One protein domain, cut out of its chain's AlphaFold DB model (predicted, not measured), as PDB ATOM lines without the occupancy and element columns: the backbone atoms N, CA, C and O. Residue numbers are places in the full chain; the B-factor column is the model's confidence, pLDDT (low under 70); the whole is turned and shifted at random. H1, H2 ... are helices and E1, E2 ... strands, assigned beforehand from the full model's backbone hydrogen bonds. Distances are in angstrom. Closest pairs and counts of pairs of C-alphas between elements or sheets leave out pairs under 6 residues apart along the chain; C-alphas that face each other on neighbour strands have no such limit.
ATOM      1  N   VAL A 254      32.302 -10.501 -34.775       85.81
ATOM      2  CA  VAL A 254      33.719 -10.561 -35.142       85.81
ATOM      3  C   VAL A 254      34.438  -9.346 -34.558       85.81
ATOM      4  O   VAL A 254      34.074  -8.208 -34.839       85.81
ATOM      5  N   LEU A 255      35.496  -9.574 -33.783       87.06
ATOM      6  CA  LEU A 255      36.424  -8.523 -33.382       87.06
ATOM      7  C   LEU A 255      37.496  -8.402 -34.470       87.06
ATOM      8  O   LEU A 255      38.308  -9.312 -34.657       87.06
ATOM      9  N   MET A 256      37.475  -7.294 -35.201       86.56
ATOM     10  CA  MET A 256      38.491  -6.936 -36.185       86.56
ATOM     11  C   MET A 256      39.640  -6.250 -35.452       86.56
ATOM     12  O   MET A 256      39.430  -5.246 -34.783       86.56
ATOM     13  N   VAL A 257      40.852  -6.799 -35.536       87.25
ATOM     14  CA  VAL A 257      42.013  -6.314 -34.769       87.25
ATOM     15  C   VAL A 257      43.214  -6.117 -35.679       87.25
ATOM     16  O   VAL A 257      43.524  -6.997 -36.483       87.25
ATOM     17  N   ASP A 258      43.944  -5.015 -35.520       85.44
ATOM     18  CA  ASP A 258      45.236  -4.809 -36.177       85.44
ATOM     19  C   ASP A 258      46.179  -5.996 -35.909       85.44
ATOM     20  O   ASP A 258      46.322  -6.481 -34.783       85.44
ATOM     21  N   LYS A 259      46.860  -6.482 -36.950       81.75
ATOM     22  CA  LYS A 259      47.639  -7.737 -36.928       81.75
ATOM     23  C   LYS A 259      48.686  -7.834 -35.808       81.75
ATOM     24  O   LYS A 259      48.995  -8.941 -35.369       81.75
ATOM     25  N   LEU A 260      49.206  -6.698 -35.334       80.31
ATOM     26  CA  LEU A 260      50.139  -6.608 -34.204       80.31
ATOM     27  C   LEU A 260      49.455  -6.854 -32.844       80.31
ATOM     28  O   LEU A 260      50.020  -7.537 -31.990       80.31
ATOM     29  N   ALA A 261      48.228  -6.363 -32.655       81.69
ATOM     30  CA  ALA A 261      47.440  -6.554 -31.436       81.69
ATOM     31  C   ALA A 261      46.653  -7.881 -31.436       81.69
ATOM     32  O   ALA A 261      46.393  -8.450 -30.374       81.69
ATOM     33  N   ALA A 262      46.353  -8.433 -32.618       84.81
ATOM     34  CA  ALA A 262      45.489  -9.599 -32.822       84.81
ATOM     35  C   ALA A 262      45.788 -10.807 -31.918       84.81
ATOM     36  O   ALA A 262      44.856 -11.479 -31.476       84.81
ATOM     37  N   LYS A 263      47.060 -11.095 -31.601       83.31
ATOM     38  CA  LYS A 263      47.403 -12.179 -30.664       83.31
ATOM     39  C   LYS A 263      46.968 -11.856 -29.227       83.31
ATOM     40  O   LYS A 263      46.310 -12.688 -28.612       83.31
ATOM     41  N   ARG A 264      47.290 -10.657 -28.719       84.62
ATOM     42  CA  ARG A 264      46.927 -10.215 -27.358       84.62
ATOM     43  C   ARG A 264      45.410 -10.194 -27.189       84.62
ATOM     44  O   ARG A 264      44.900 -10.801 -26.253       84.62
ATOM     45  N   CYS A 265      44.685  -9.589 -28.131       84.44
ATOM     46  CA  CYS A 265      43.224  -9.523 -28.078       84.44
ATOM     47  C   CYS A 265      42.589 -10.920 -28.174       84.44
ATOM     48  O   CYS A 265      41.677 -11.216 -27.410       84.44
ATOM     49  N   LYS A 266      43.107 -11.813 -29.036       88.00
ATOM     50  CA  LYS A 266      42.638 -13.206 -29.143       88.00
ATOM     51  C   LYS A 266      42.829 -13.996 -27.853       88.00
ATOM     52  O   LYS A 266      41.914 -14.706 -27.444       88.00
ATOM     53  N   ASP A 267      44.008 -13.912 -27.244       82.31
ATOM     54  CA  ASP A 267      44.303 -14.630 -26.004       82.31
ATOM     55  C   ASP A 267      43.466 -14.061 -24.838       82.31
ATOM     56  O   ASP A 267      42.982 -14.832 -24.006       82.31
ATOM     57  N   ALA A 268      43.176 -12.755 -24.844       81.38
ATOM     58  CA  ALA A 268      42.281 -12.097 -23.893       81.38
ATOM     59  C   ALA A 268      40.813 -12.556 -24.028       81.38
ATOM     60  O   ALA A 268      40.278 -13.144 -23.088       81.38
ATOM     61  N   ILE A 269      40.182 -12.408 -25.205       85.06
ATOM     62  CA  ILE A 269      38.789 -12.860 -25.413       85.06
ATOM     63  C   ILE A 269      38.644 -14.378 -25.241       85.06
ATOM     64  O   ILE A 269      37.607 -14.863 -24.805       85.06
ATOM     65  N   LYS A 270      39.694 -15.162 -25.516       85.19
ATOM     66  CA  LYS A 270      39.692 -16.603 -25.232       85.19
ATOM     67  C   LYS A 270      39.703 -16.897 -23.732       85.19
ATOM     68  O   LYS A 270      39.027 -17.830 -23.310       85.19
ATOM     69  N   SER A 271      40.468 -16.136 -22.953       77.25
ATOM     70  CA  SER A 271      40.563 -16.312 -21.498       77.25
ATOM     71  C   SER A 271      39.271 -15.891 -20.790       77.25
ATOM     72  O   SER A 271      38.889 -16.531 -19.819       77.25
ATOM     73  N   ALA A 272      38.555 -14.903 -21.335       77.25
ATOM     74  CA  ALA A 272      37.223 -14.494 -20.881       77.25
ATOM     75  C   ALA A 272      36.072 -15.422 -21.348       77.25
ATOM     76  O   ALA A 272      34.915 -15.175 -21.034       77.25
ATOM     77  N   GLY A 273      36.351 -16.480 -22.124       80.62
ATOM     78  CA  GLY A 273      35.311 -17.361 -22.687       80.62
ATOM     79  C   GLY A 273      34.527 -16.765 -23.870       80.62
ATOM     80  O   GLY A 273      33.582 -17.374 -24.364       80.62
ATOM     81  N   TRP A 274      34.939 -15.596 -24.358       89.81
ATOM     82  CA  TRP A 274      34.302 -14.829 -25.431       89.81
ATOM     83  C   TRP A 274      34.736 -15.253 -26.845       89.81
ATOM     84  O   TRP A 274      34.107 -14.854 -27.821       89.81
ATOM     85  N   LEU A 275      35.794 -16.063 -26.992       89.62
ATOM     86  CA  LEU A 275      36.217 -16.602 -28.292       89.62
ATOM     87  C   LEU A 275      35.325 -17.774 -28.733       89.62
ATOM     88  O   LEU A 275      35.352 -18.844 -28.121       89.62
ATOM     89  N   ASP A 276      34.645 -17.627 -29.867       85.88
ATOM     90  CA  ASP A 276      33.901 -18.721 -30.489       85.88
ATOM     91  C   ASP A 276      34.864 -19.732 -31.149       85.88
ATOM     92  O   ASP A 276      35.646 -19.412 -32.046       85.88
ATOM     93  N   GLN A 277      34.814 -20.983 -30.681       83.25
ATOM     94  CA  GLN A 277      35.693 -22.069 -31.127       83.25
ATOM     95  C   GLN A 277      35.149 -22.868 -32.329       83.25
ATOM     96  O   GLN A 277      35.883 -23.693 -32.890       83.25
ATOM     97  N   GLY A 278      33.887 -22.650 -32.717       76.62
ATOM     98  CA  GLY A 278      33.235 -23.290 -33.861       76.62
ATOM     99  C   GLY A 278      33.626 -22.667 -35.205       76.62
ATOM    100  O   GLY A 278      33.685 -23.373 -36.218       76.62
ATOM    101  N   ARG A 279      33.964 -21.371 -35.213       83.31
ATOM    102  CA  ARG A 279      34.420 -20.616 -36.395       83.31
ATOM    103  C   ARG A 279      35.950 -20.457 -36.429       83.31
ATOM    104  O   ARG A 279      36.644 -20.491 -35.413       83.31
ATOM    105  N   ARG A 280      36.514 -20.326 -37.631       79.56
ATOM    106  CA  ARG A 280      37.942 -20.061 -37.878       79.56
ATOM    107  C   ARG A 280      38.184 -18.555 -37.931       79.56
ATOM    108  O   ARG A 280      37.455 -17.859 -38.620       79.56
ATOM    109  N   ALA A 281      39.242 -18.071 -37.284       84.00
ATOM    110  CA  ALA A 281      39.696 -16.692 -37.470       84.00
ATOM    111  C   ALA A 281      40.114 -16.434 -38.931       84.00
ATOM    112  O   ALA A 281      40.710 -17.311 -39.563       84.00
ATOM    113  N   GLY A 282      39.808 -15.239 -39.434       79.00
ATOM    114  CA  GLY A 282      40.101 -14.786 -40.797       79.00
ATOM    115  C   GLY A 282      41.079 -13.609 -40.835       79.00
ATOM    116  O   GLY A 282      41.597 -13.179 -39.804       79.00
ATOM    117  N   ALA A 283      41.311 -13.071 -42.027       71.56
ATOM    118  CA  ALA A 283      42.072 -11.844 -42.260       71.56
ATOM    119  C   ALA A 283      41.238 -10.882 -43.118       71.56
ATOM    120  O   ALA A 283      40.350 -11.336 -43.838       71.56
ATOM    121  N   SER A 284      41.517  -9.581 -43.035       70.62
ATOM    122  CA  SER A 284      40.984  -8.588 -43.974       70.62
ATOM    123  C   SER A 284      41.603  -8.748 -45.367       70.62
ATOM    124  O   SER A 284      42.722  -9.251 -45.498       70.62
ATOM    125  N   ASP A 285      40.910  -8.260 -46.398       56.72
ATOM    126  CA  ASP A 285      41.363  -8.338 -47.797       56.72
ATOM    127  C   ASP A 285      42.687  -7.588 -48.054       56.72
ATOM    128  O   ASP A 285      43.432  -7.927 -48.971       56.72
ATOM    129  N   ASP A 286      43.024  -6.603 -47.212       62.50
ATOM    130  CA  ASP A 286      44.300  -5.873 -47.243       62.50
ATOM    131  C   ASP A 286      45.418  -6.519 -46.393       62.50
ATOM    132  O   ASP A 286      46.552  -6.035 -46.369       62.50
ATOM    133  N   GLY A 287      45.111  -7.599 -45.665       63.56
ATOM    134  CA  GLY A 287      46.043  -8.346 -44.820       63.56
ATOM    135  C   GLY A 287      46.552  -7.620 -43.564       63.56
ATOM    136  O   GLY A 287      47.455  -8.153 -42.899       63.56
ATOM    137  N   LYS A 288      46.015  -6.434 -43.231       74.62
ATOM    138  CA  LYS A 288      46.438  -5.617 -42.075       74.62
ATOM    139  C   LYS A 288      45.668  -5.916 -40.791       74.62
ATOM    140  O   LYS A 288      46.236  -5.757 -39.708       74.62
ATOM    141  N   ARG A 289      44.419  -6.379 -40.894       83.69
ATOM    142  CA  ARG A 289      43.556  -6.745 -39.763       83.69
ATOM    143  C   ARG A 289      43.245  -8.242 -39.750       83.69
ATOM    144  O   ARG A 289      43.289  -8.937 -40.765       83.69
ATOM    145  N   VAL A 290      42.964  -8.753 -38.558       87.06
ATOM    146  CA  VAL A 290      42.624 -10.147 -38.268       87.06
ATOM    147  C   VAL A 290      41.212 -10.182 -37.703       87.06
ATOM    148  O   VAL A 290      40.899  -9.462 -36.759       87.06
ATOM    149  N   ALA A 291      40.384 -11.048 -38.272       87.94
ATOM    150  CA  ALA A 291      38.998 -11.252 -37.886       87.94
ATOM    151  C   ALA A 291      38.908 -12.375 -36.845       87.94
ATOM    152  O   ALA A 291      39.140 -13.546 -37.165       87.94
ATOM    153  N   LEU A 292      38.595 -12.036 -35.594       89.94
ATOM    154  CA  LEU A 292      38.472 -12.989 -34.490       89.94
ATOM    155  C   LEU A 292      36.987 -13.272 -34.197       89.94
ATOM    156  O   LEU A 292      36.258 -12.328 -33.906       89.94
ATOM    157  N   PRO A 293      36.512 -14.531 -34.247       89.69
ATOM    158  CA  PRO A 293      35.106 -14.849 -34.000       89.69
ATOM    159  C   PRO A 293      34.769 -14.708 -32.508       89.69
ATOM    160  O   PRO A 293      35.423 -15.320 -31.659       89.69
ATOM    161  N   VAL A 294      33.737 -13.924 -32.194       87.56
ATOM    162  CA  VAL A 294      33.286 -13.647 -30.819       87.56
ATOM    163  C   VAL A 294      31.927 -14.310 -30.578       87.56
ATOM    164  O   VAL A 294      31.114 -14.421 -31.501       87.56
ATOM    165  N   THR A 295      31.684 -14.776 -29.354       88.38
ATOM    166  CA  THR A 295      30.362 -15.235 -28.901       88.38
ATOM    167  C   THR A 295      29.431 -14.044 -28.655       88.38
ATOM    168  O   THR A 295      29.887 -12.953 -28.327       88.38
ATOM    169  N   SER A 296      28.115 -14.240 -28.762       80.56
ATOM    170  CA  SER A 296      27.128 -13.170 -28.533       80.56
ATOM    171  C   SER A 296      27.202 -12.577 -27.116       80.56
ATOM    172  O   SER A 296      27.062 -11.370 -26.950       80.56
ATOM    173  N   ALA A 297      27.524 -13.397 -26.107       78.81
ATOM    174  CA  ALA A 297      27.793 -12.927 -24.744       78.81
ATOM    175  C   ALA A 297      29.042 -12.030 -24.677       78.81
ATOM    176  O   ALA A 297      28.997 -10.948 -24.109       78.81
ATOM    177  N   GLY A 298      30.143 -12.433 -25.324       80.62
ATOM    178  CA  GLY A 298      31.347 -11.603 -25.399       80.62
ATOM    179  C   GLY A 298      31.149 -10.310 -26.191       80.62
ATOM    180  O   GLY A 298      31.776  -9.302 -25.886       80.62
ATOM    181  N   ALA A 299      30.264 -10.314 -27.189       82.06
ATOM    182  CA  ALA A 299      29.893  -9.108 -27.918       82.06
ATOM    183  C   ALA A 299      29.112  -8.116 -27.041       82.06
ATOM    184  O   ALA A 299      29.403  -6.927 -27.099       82.06
ATOM    185  N   ALA A 300      28.178  -8.588 -26.204       76.81
ATOM    186  CA  ALA A 300      27.436  -7.733 -25.274       76.81
ATOM    187  C   ALA A 300      28.366  -6.960 -24.323       76.81
ATOM    188  O   ALA A 300      28.292  -5.733 -24.263       76.81
ATOM    189  N   GLU A 301      29.304  -7.655 -23.675       77.38
ATOM    190  CA  GLU A 301      30.307  -7.051 -22.781       77.38
ATOM    191  C   GLU A 301      31.180  -6.010 -23.506       77.38
ATOM    192  O   GLU A 301      31.374  -4.889 -23.032       77.38
ATOM    193  N   LEU A 302      31.671  -6.351 -24.703       75.81
ATOM    194  CA  LEU A 302      32.501  -5.459 -25.518       75.81
ATOM    195  C   LEU A 302      31.727  -4.235 -26.056       75.81
ATOM    196  O   LEU A 302      32.336  -3.183 -26.249       75.81
ATOM    197  N   VAL A 303      30.411  -4.339 -26.291       73.19
ATOM    198  CA  VAL A 303      29.554  -3.198 -26.672       73.19
ATOM    199  C   VAL A 303      29.316  -2.271 -25.479       73.19
ATOM    200  O   VAL A 303      29.519  -1.066 -25.619       73.19
ATOM    201  N   VAL A 304      28.925  -2.814 -24.320       66.31
ATOM    202  CA  VAL A 304      28.633  -2.030 -23.103       66.31
ATOM    203  C   VAL A 304      29.866  -1.250 -22.639       66.31
ATOM    204  O   VAL A 304      29.783  -0.055 -22.363       66.31
ATOM    205  N   ALA A 305      31.041  -1.881 -22.637       63.47
ATOM    206  CA  ALA A 305      32.287  -1.206 -22.287       63.47
ATOM    207  C   ALA A 305      32.674  -0.084 -23.277       63.47
ATOM    208  O   ALA A 305      33.292   0.902 -22.880       63.47
ATOM    209  N   ASN A 306      32.294  -0.194 -24.556       62.81
ATOM    210  CA  ASN A 306      32.581   0.825 -25.571       62.81
ATOM    211  C   ASN A 306      31.637   2.045 -25.486       62.81
ATOM    212  O   ASN A 306      32.003   3.137 -25.918       62.81
ATOM    213  N   SER A 307      30.429   1.894 -24.930       57.06
ATOM    214  CA  SER A 307      29.451   2.988 -24.799       57.06
ATOM    215  C   SER A 307      29.593   3.831 -23.523       57.06
ATOM    216  O   SER A 307      29.056   4.937 -23.478       57.06
ATOM    217  N   LEU A 308      30.348   3.376 -22.513       53.38
ATOM    218  CA  LEU A 308      30.481   4.032 -21.196       53.38
ATOM    219  C   LEU A 308      31.513   5.184 -21.107       53.38
ATOM    220  O   LEU A 308      31.818   5.661 -20.016       53.38
ATOM    221  N   GLY A 309      32.028   5.660 -22.245       49.31
ATOM    222  CA  GLY A 309      32.581   7.014 -22.418       49.31
ATOM    223  C   GLY A 309      33.467   7.579 -21.293       49.31
ATOM    224  O   GLY A 309      33.088   8.546 -20.637       49.31
ATOM    225  N   GLY A 310      34.671   7.031 -21.110       48.03
ATOM    226  CA  GLY A 310      35.775   7.667 -20.368       48.03
ATOM    227  C   GLY A 310      35.703   7.649 -18.834       48.03
ATOM    228  O   GLY A 310      36.744   7.495 -18.206       48.03
ATOM    229  N   ASN A 311      34.514   7.750 -18.231       42.66
ATOM    230  CA  ASN A 311      34.364   7.987 -16.784       42.66
ATOM    231  C   ASN A 311      33.845   6.778 -15.975       42.66
ATOM    232  O   ASN A 311      33.687   6.892 -14.766       42.66
ATOM    233  N   GLY A 312      33.582   5.634 -16.619       44.94
ATOM    234  CA  GLY A 312      33.168   4.378 -15.966       44.94
ATOM    235  C   GLY A 312      34.175   3.228 -16.109       44.94
ATOM    236  O   GLY A 312      33.802   2.068 -15.979       44.94
ATOM    237  N   TRP A 313      35.430   3.520 -16.469       45.88
ATOM    238  CA  TRP A 313      36.399   2.492 -16.880       45.88
ATOM    239  C   TRP A 313      37.145   1.814 -15.717       45.88
ATOM    240  O   TRP A 313      37.733   0.754 -15.917       45.88
ATOM    241  N   GLU A 314      37.140   2.393 -14.513       46.34
ATOM    242  CA  GLU A 314      37.981   1.917 -13.399       46.34
ATOM    243  C   GLU A 314      37.566   0.532 -12.855       46.34
ATOM    244  O   GLU A 314      38.422  -0.208 -12.372       46.34
ATOM    245  N   ASP A 315      36.303   0.122 -13.035       44.34
ATOM    246  CA  ASP A 315      35.798  -1.194 -12.605       44.34
ATOM    247  C   ASP A 315      35.989  -2.320 -13.647       44.34
ATOM    248  O   ASP A 315      35.900  -3.512 -13.328       44.34
ATOM    249  N   CYS A 316      36.291  -1.986 -14.908       46.78
ATOM    250  CA  CYS A 316      36.518  -2.981 -15.961       46.78
ATOM    251  C   CYS A 316      37.979  -3.453 -15.977       46.78
ATOM    252  O   CYS A 316      38.851  -2.809 -16.563       46.78
ATOM    253  N   LYS A 317      38.233  -4.633 -15.384       50.22
ATOM    254  CA  LYS A 317      39.536  -5.337 -15.402       50.22
ATOM    255  C   LYS A 317      40.220  -5.225 -16.773       50.22
ATOM    256  O   LYS A 317      39.632  -5.621 -17.780       50.22
ATOM    257  N   SER A 318      41.464  -4.739 -16.788       58.12
ATOM    258  CA  SER A 318      42.251  -4.411 -17.987       58.12
ATOM    259  C   SER A 318      42.303  -5.555 -19.007       58.12
ATOM    260  O   SER A 318      43.098  -6.492 -18.931       58.12
ATOM    261  N   LEU A 319      41.410  -5.476 -19.992       71.44
ATOM    262  CA  LEU A 319      41.214  -6.486 -21.022       71.44
ATOM    263  C   LEU A 319      41.863  -5.976 -22.319       71.44
ATOM    264  O   LEU A 319      41.346  -5.030 -22.910       71.44
ATOM    265  N   PRO A 320      42.937  -6.607 -22.840       79.69
ATOM    266  CA  PRO A 320      43.631  -6.134 -24.045       79.69
ATOM    267  C   PRO A 320      42.771  -6.021 -25.314       79.69
ATOM    268  O   PRO A 320      43.198  -5.424 -26.298       79.69
ATOM    269  N   ALA A 321      41.578  -6.622 -25.334       76.56
ATOM    270  CA  ALA A 321      40.590  -6.410 -26.391       76.56
ATOM    271  C   ALA A 321      39.848  -5.068 -26.242       76.56
ATOM    272  O   ALA A 321      39.615  -4.402 -27.242       76.56
ATOM    273  N   LEU A 322      39.535  -4.660 -25.009       75.56
ATOM    274  CA  LEU A 322      38.908  -3.380 -24.676       75.56
ATOM    275  C   LEU A 322      39.889  -2.211 -24.825       75.56
ATOM    276  O   LEU A 322      39.538  -1.201 -25.430       75.56
ATOM    277  N   GLU A 323      41.135  -2.376 -24.370       77.94
ATOM    278  CA  GLU A 323      42.222  -1.412 -24.619       77.94
ATOM    279  C   GLU A 323      42.411  -1.170 -26.120       77.94
ATOM    280  O   GLU A 323      42.434  -0.029 -26.567       77.94
ATOM    281  N   ALA A 324      42.464  -2.240 -26.923       79.81
ATOM    282  CA  ALA A 324      42.609  -2.113 -28.368       79.81
ATOM    283  C   ALA A 324      41.409  -1.417 -29.033       79.81
ATOM    284  O   ALA A 324      41.620  -0.693 -30.002       79.81
ATOM    285  N   ILE A 325      40.178  -1.597 -28.532       78.81
ATOM    286  CA  ILE A 325      39.003  -0.857 -29.027       78.81
ATOM    287  C   ILE A 325      39.132   0.633 -28.690       78.81
ATOM    288  O   ILE A 325      39.041   1.471 -29.587       78.81
ATOM    289  N   ARG A 326      39.417   0.962 -27.424       76.81
ATOM    290  CA  ARG A 326      39.604   2.343 -26.945       76.81
ATOM    291  C   ARG A 326      40.705   3.079 -27.716       76.81
ATOM    292  O   ARG A 326      40.533   4.238 -28.080       76.81
ATOM    293  N   ASP A 327      41.811   2.392 -27.991       76.69
ATOM    294  CA  ASP A 327      42.995   2.954 -28.646       76.69
ATOM    295  C   ASP A 327      42.906   2.892 -30.195       76.69
ATOM    296  O   ASP A 327      43.866   3.219 -30.889       76.69
ATOM    297  N   GLY A 328      41.765   2.471 -30.766       77.25
ATOM    298  CA  GLY A 328      41.503   2.451 -32.218       77.25
ATOM    299  C   GLY A 328      42.167   1.309 -33.009       77.25
ATOM    300  O   GLY A 328      42.080   1.266 -34.239       77.25
ATOM    301  N   HIS A 329      42.808   0.367 -32.314       80.62
ATOM    302  CA  HIS A 329      43.493  -0.808 -32.869       80.62
ATOM    303  C   HIS A 329      42.599  -2.046 -33.036       80.62
ATOM    304  O   HIS A 329      43.026  -3.054 -33.612       80.62
ATOM    305  N   ALA A 330      41.369  -1.992 -32.533       82.69
ATOM    306  CA  ALA A 330      40.339  -2.993 -32.742       82.69
ATOM    307  C   ALA A 330      38.960  -2.344 -32.912       82.69
ATOM    308  O   ALA A 330      38.697  -1.258 -32.411       82.69
ATOM    309  N   GLU A 331      38.062  -3.038 -33.596       84.62
ATOM    310  CA  GLU A 331      36.661  -2.660 -33.758       84.62
ATOM    311  C   GLU A 331      35.804  -3.929 -33.677       84.62
ATOM    312  O   GLU A 331      36.130  -4.962 -34.272       84.62
ATOM    313  N   LEU A 332      34.728  -3.892 -32.889       83.19
ATOM    314  CA  LEU A 332      33.768  -4.991 -32.825       83.19
ATOM    315  C   LEU A 332      32.722  -4.801 -33.922       83.19
ATOM    316  O   LEU A 332      32.139  -3.727 -34.046       83.19
ATOM    317  N   VAL A 333      32.471  -5.853 -34.701       80.56
ATOM    318  CA  VAL A 333      31.602  -5.781 -35.873       80.56
ATOM    319  C   VAL A 333      30.681  -6.990 -35.988       80.56
ATOM    320  O   VAL A 333      31.045  -8.117 -35.646       80.56
ATOM    321  N   ARG A 334      29.487  -6.751 -36.526       76.25
ATOM    322  CA  ARG A 334      28.538  -7.773 -36.961       76.25
ATOM    323  C   ARG A 334      28.930  -8.350 -38.321       76.25
ATOM    324  O   ARG A 334      29.226  -7.600 -39.246       76.25
ATOM    325  N   SER A 335      28.896  -9.675 -38.469       66.62
ATOM    326  CA  SER A 335      29.050 -10.359 -39.768       66.62
ATOM    327  C   SER A 335      27.714 -10.717 -40.438       66.62
ATOM    328  O   SER A 335      27.700 -11.392 -41.473       66.62
TER     329      SER A 335
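Overview. This is residues 254 to 335 of the 1107 residues of the protein "tRNA(Phe) (4-demethylwyosine(37)-C(7)) aminocarboxypropyltransferase" of Micromonas commoda (strain RCC299 / NOUM17 / CCMP2709) (UniProt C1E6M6). A small wall of three antiparallel strands, in the order E2, E1, E3, has helices H1, H2 and H3 over one face, making two layers. Long loops, residues 272 to 288 and 308 to 319, reach opposite ends of the longest axis. The 82 printed residues, with three named helices and three named strands along the chain as E1, H1, E2, H2, H3, E3, are of mixed class. The whole is compact, with a radius of gyration of the C-alphas of 11.9 A and spans of 36 by 24 by 20 A.

Arrangement. Start at E1, residues 254 to 258, the inner strand between E2, residues 289 to 294, and E3, residues 330 to 334. Within hydrogen-bond range you find N 257 and O 290, 2.9 A, towards E2, and N 256 and O 331, 2.8 A, towards E3. H1, residues 262 to 271, is on the sheet at a height of 9.2 A. H2, residues 296 to 307, and H3, residues 320 to 326, are on the same face. H3 touches H1, closest at the C-alphas of Cys 265 and Ala 321, 4.4 A. H2 touches H3 with its residues 302 to 306 alone, closest at the C-alphas of Leu 302 and Leu 322, 6.8 A. E2, H2, H3 and E3 form a split strand-helix-strand unit, E1 lying between its two strands, with a right-handed crossover. In H1, H2 and H3 every O i to N i+4 pair is within range.

Along the chain. Find C-alpha 254 at (33.719, -10.561, -35.142), where E1 begins. H1 runs 14.1 A, E2 15.3 A and H2 16.7 A. E3 ends at C-alpha 334, (28.538, -7.773, -36.961).

Size, cuts and confidence. The printed part has no cut; the links H1 to E2 and H2 to H3 are long. Confidence is under 70 at residues 285 to 287, 304 to 318 and 335.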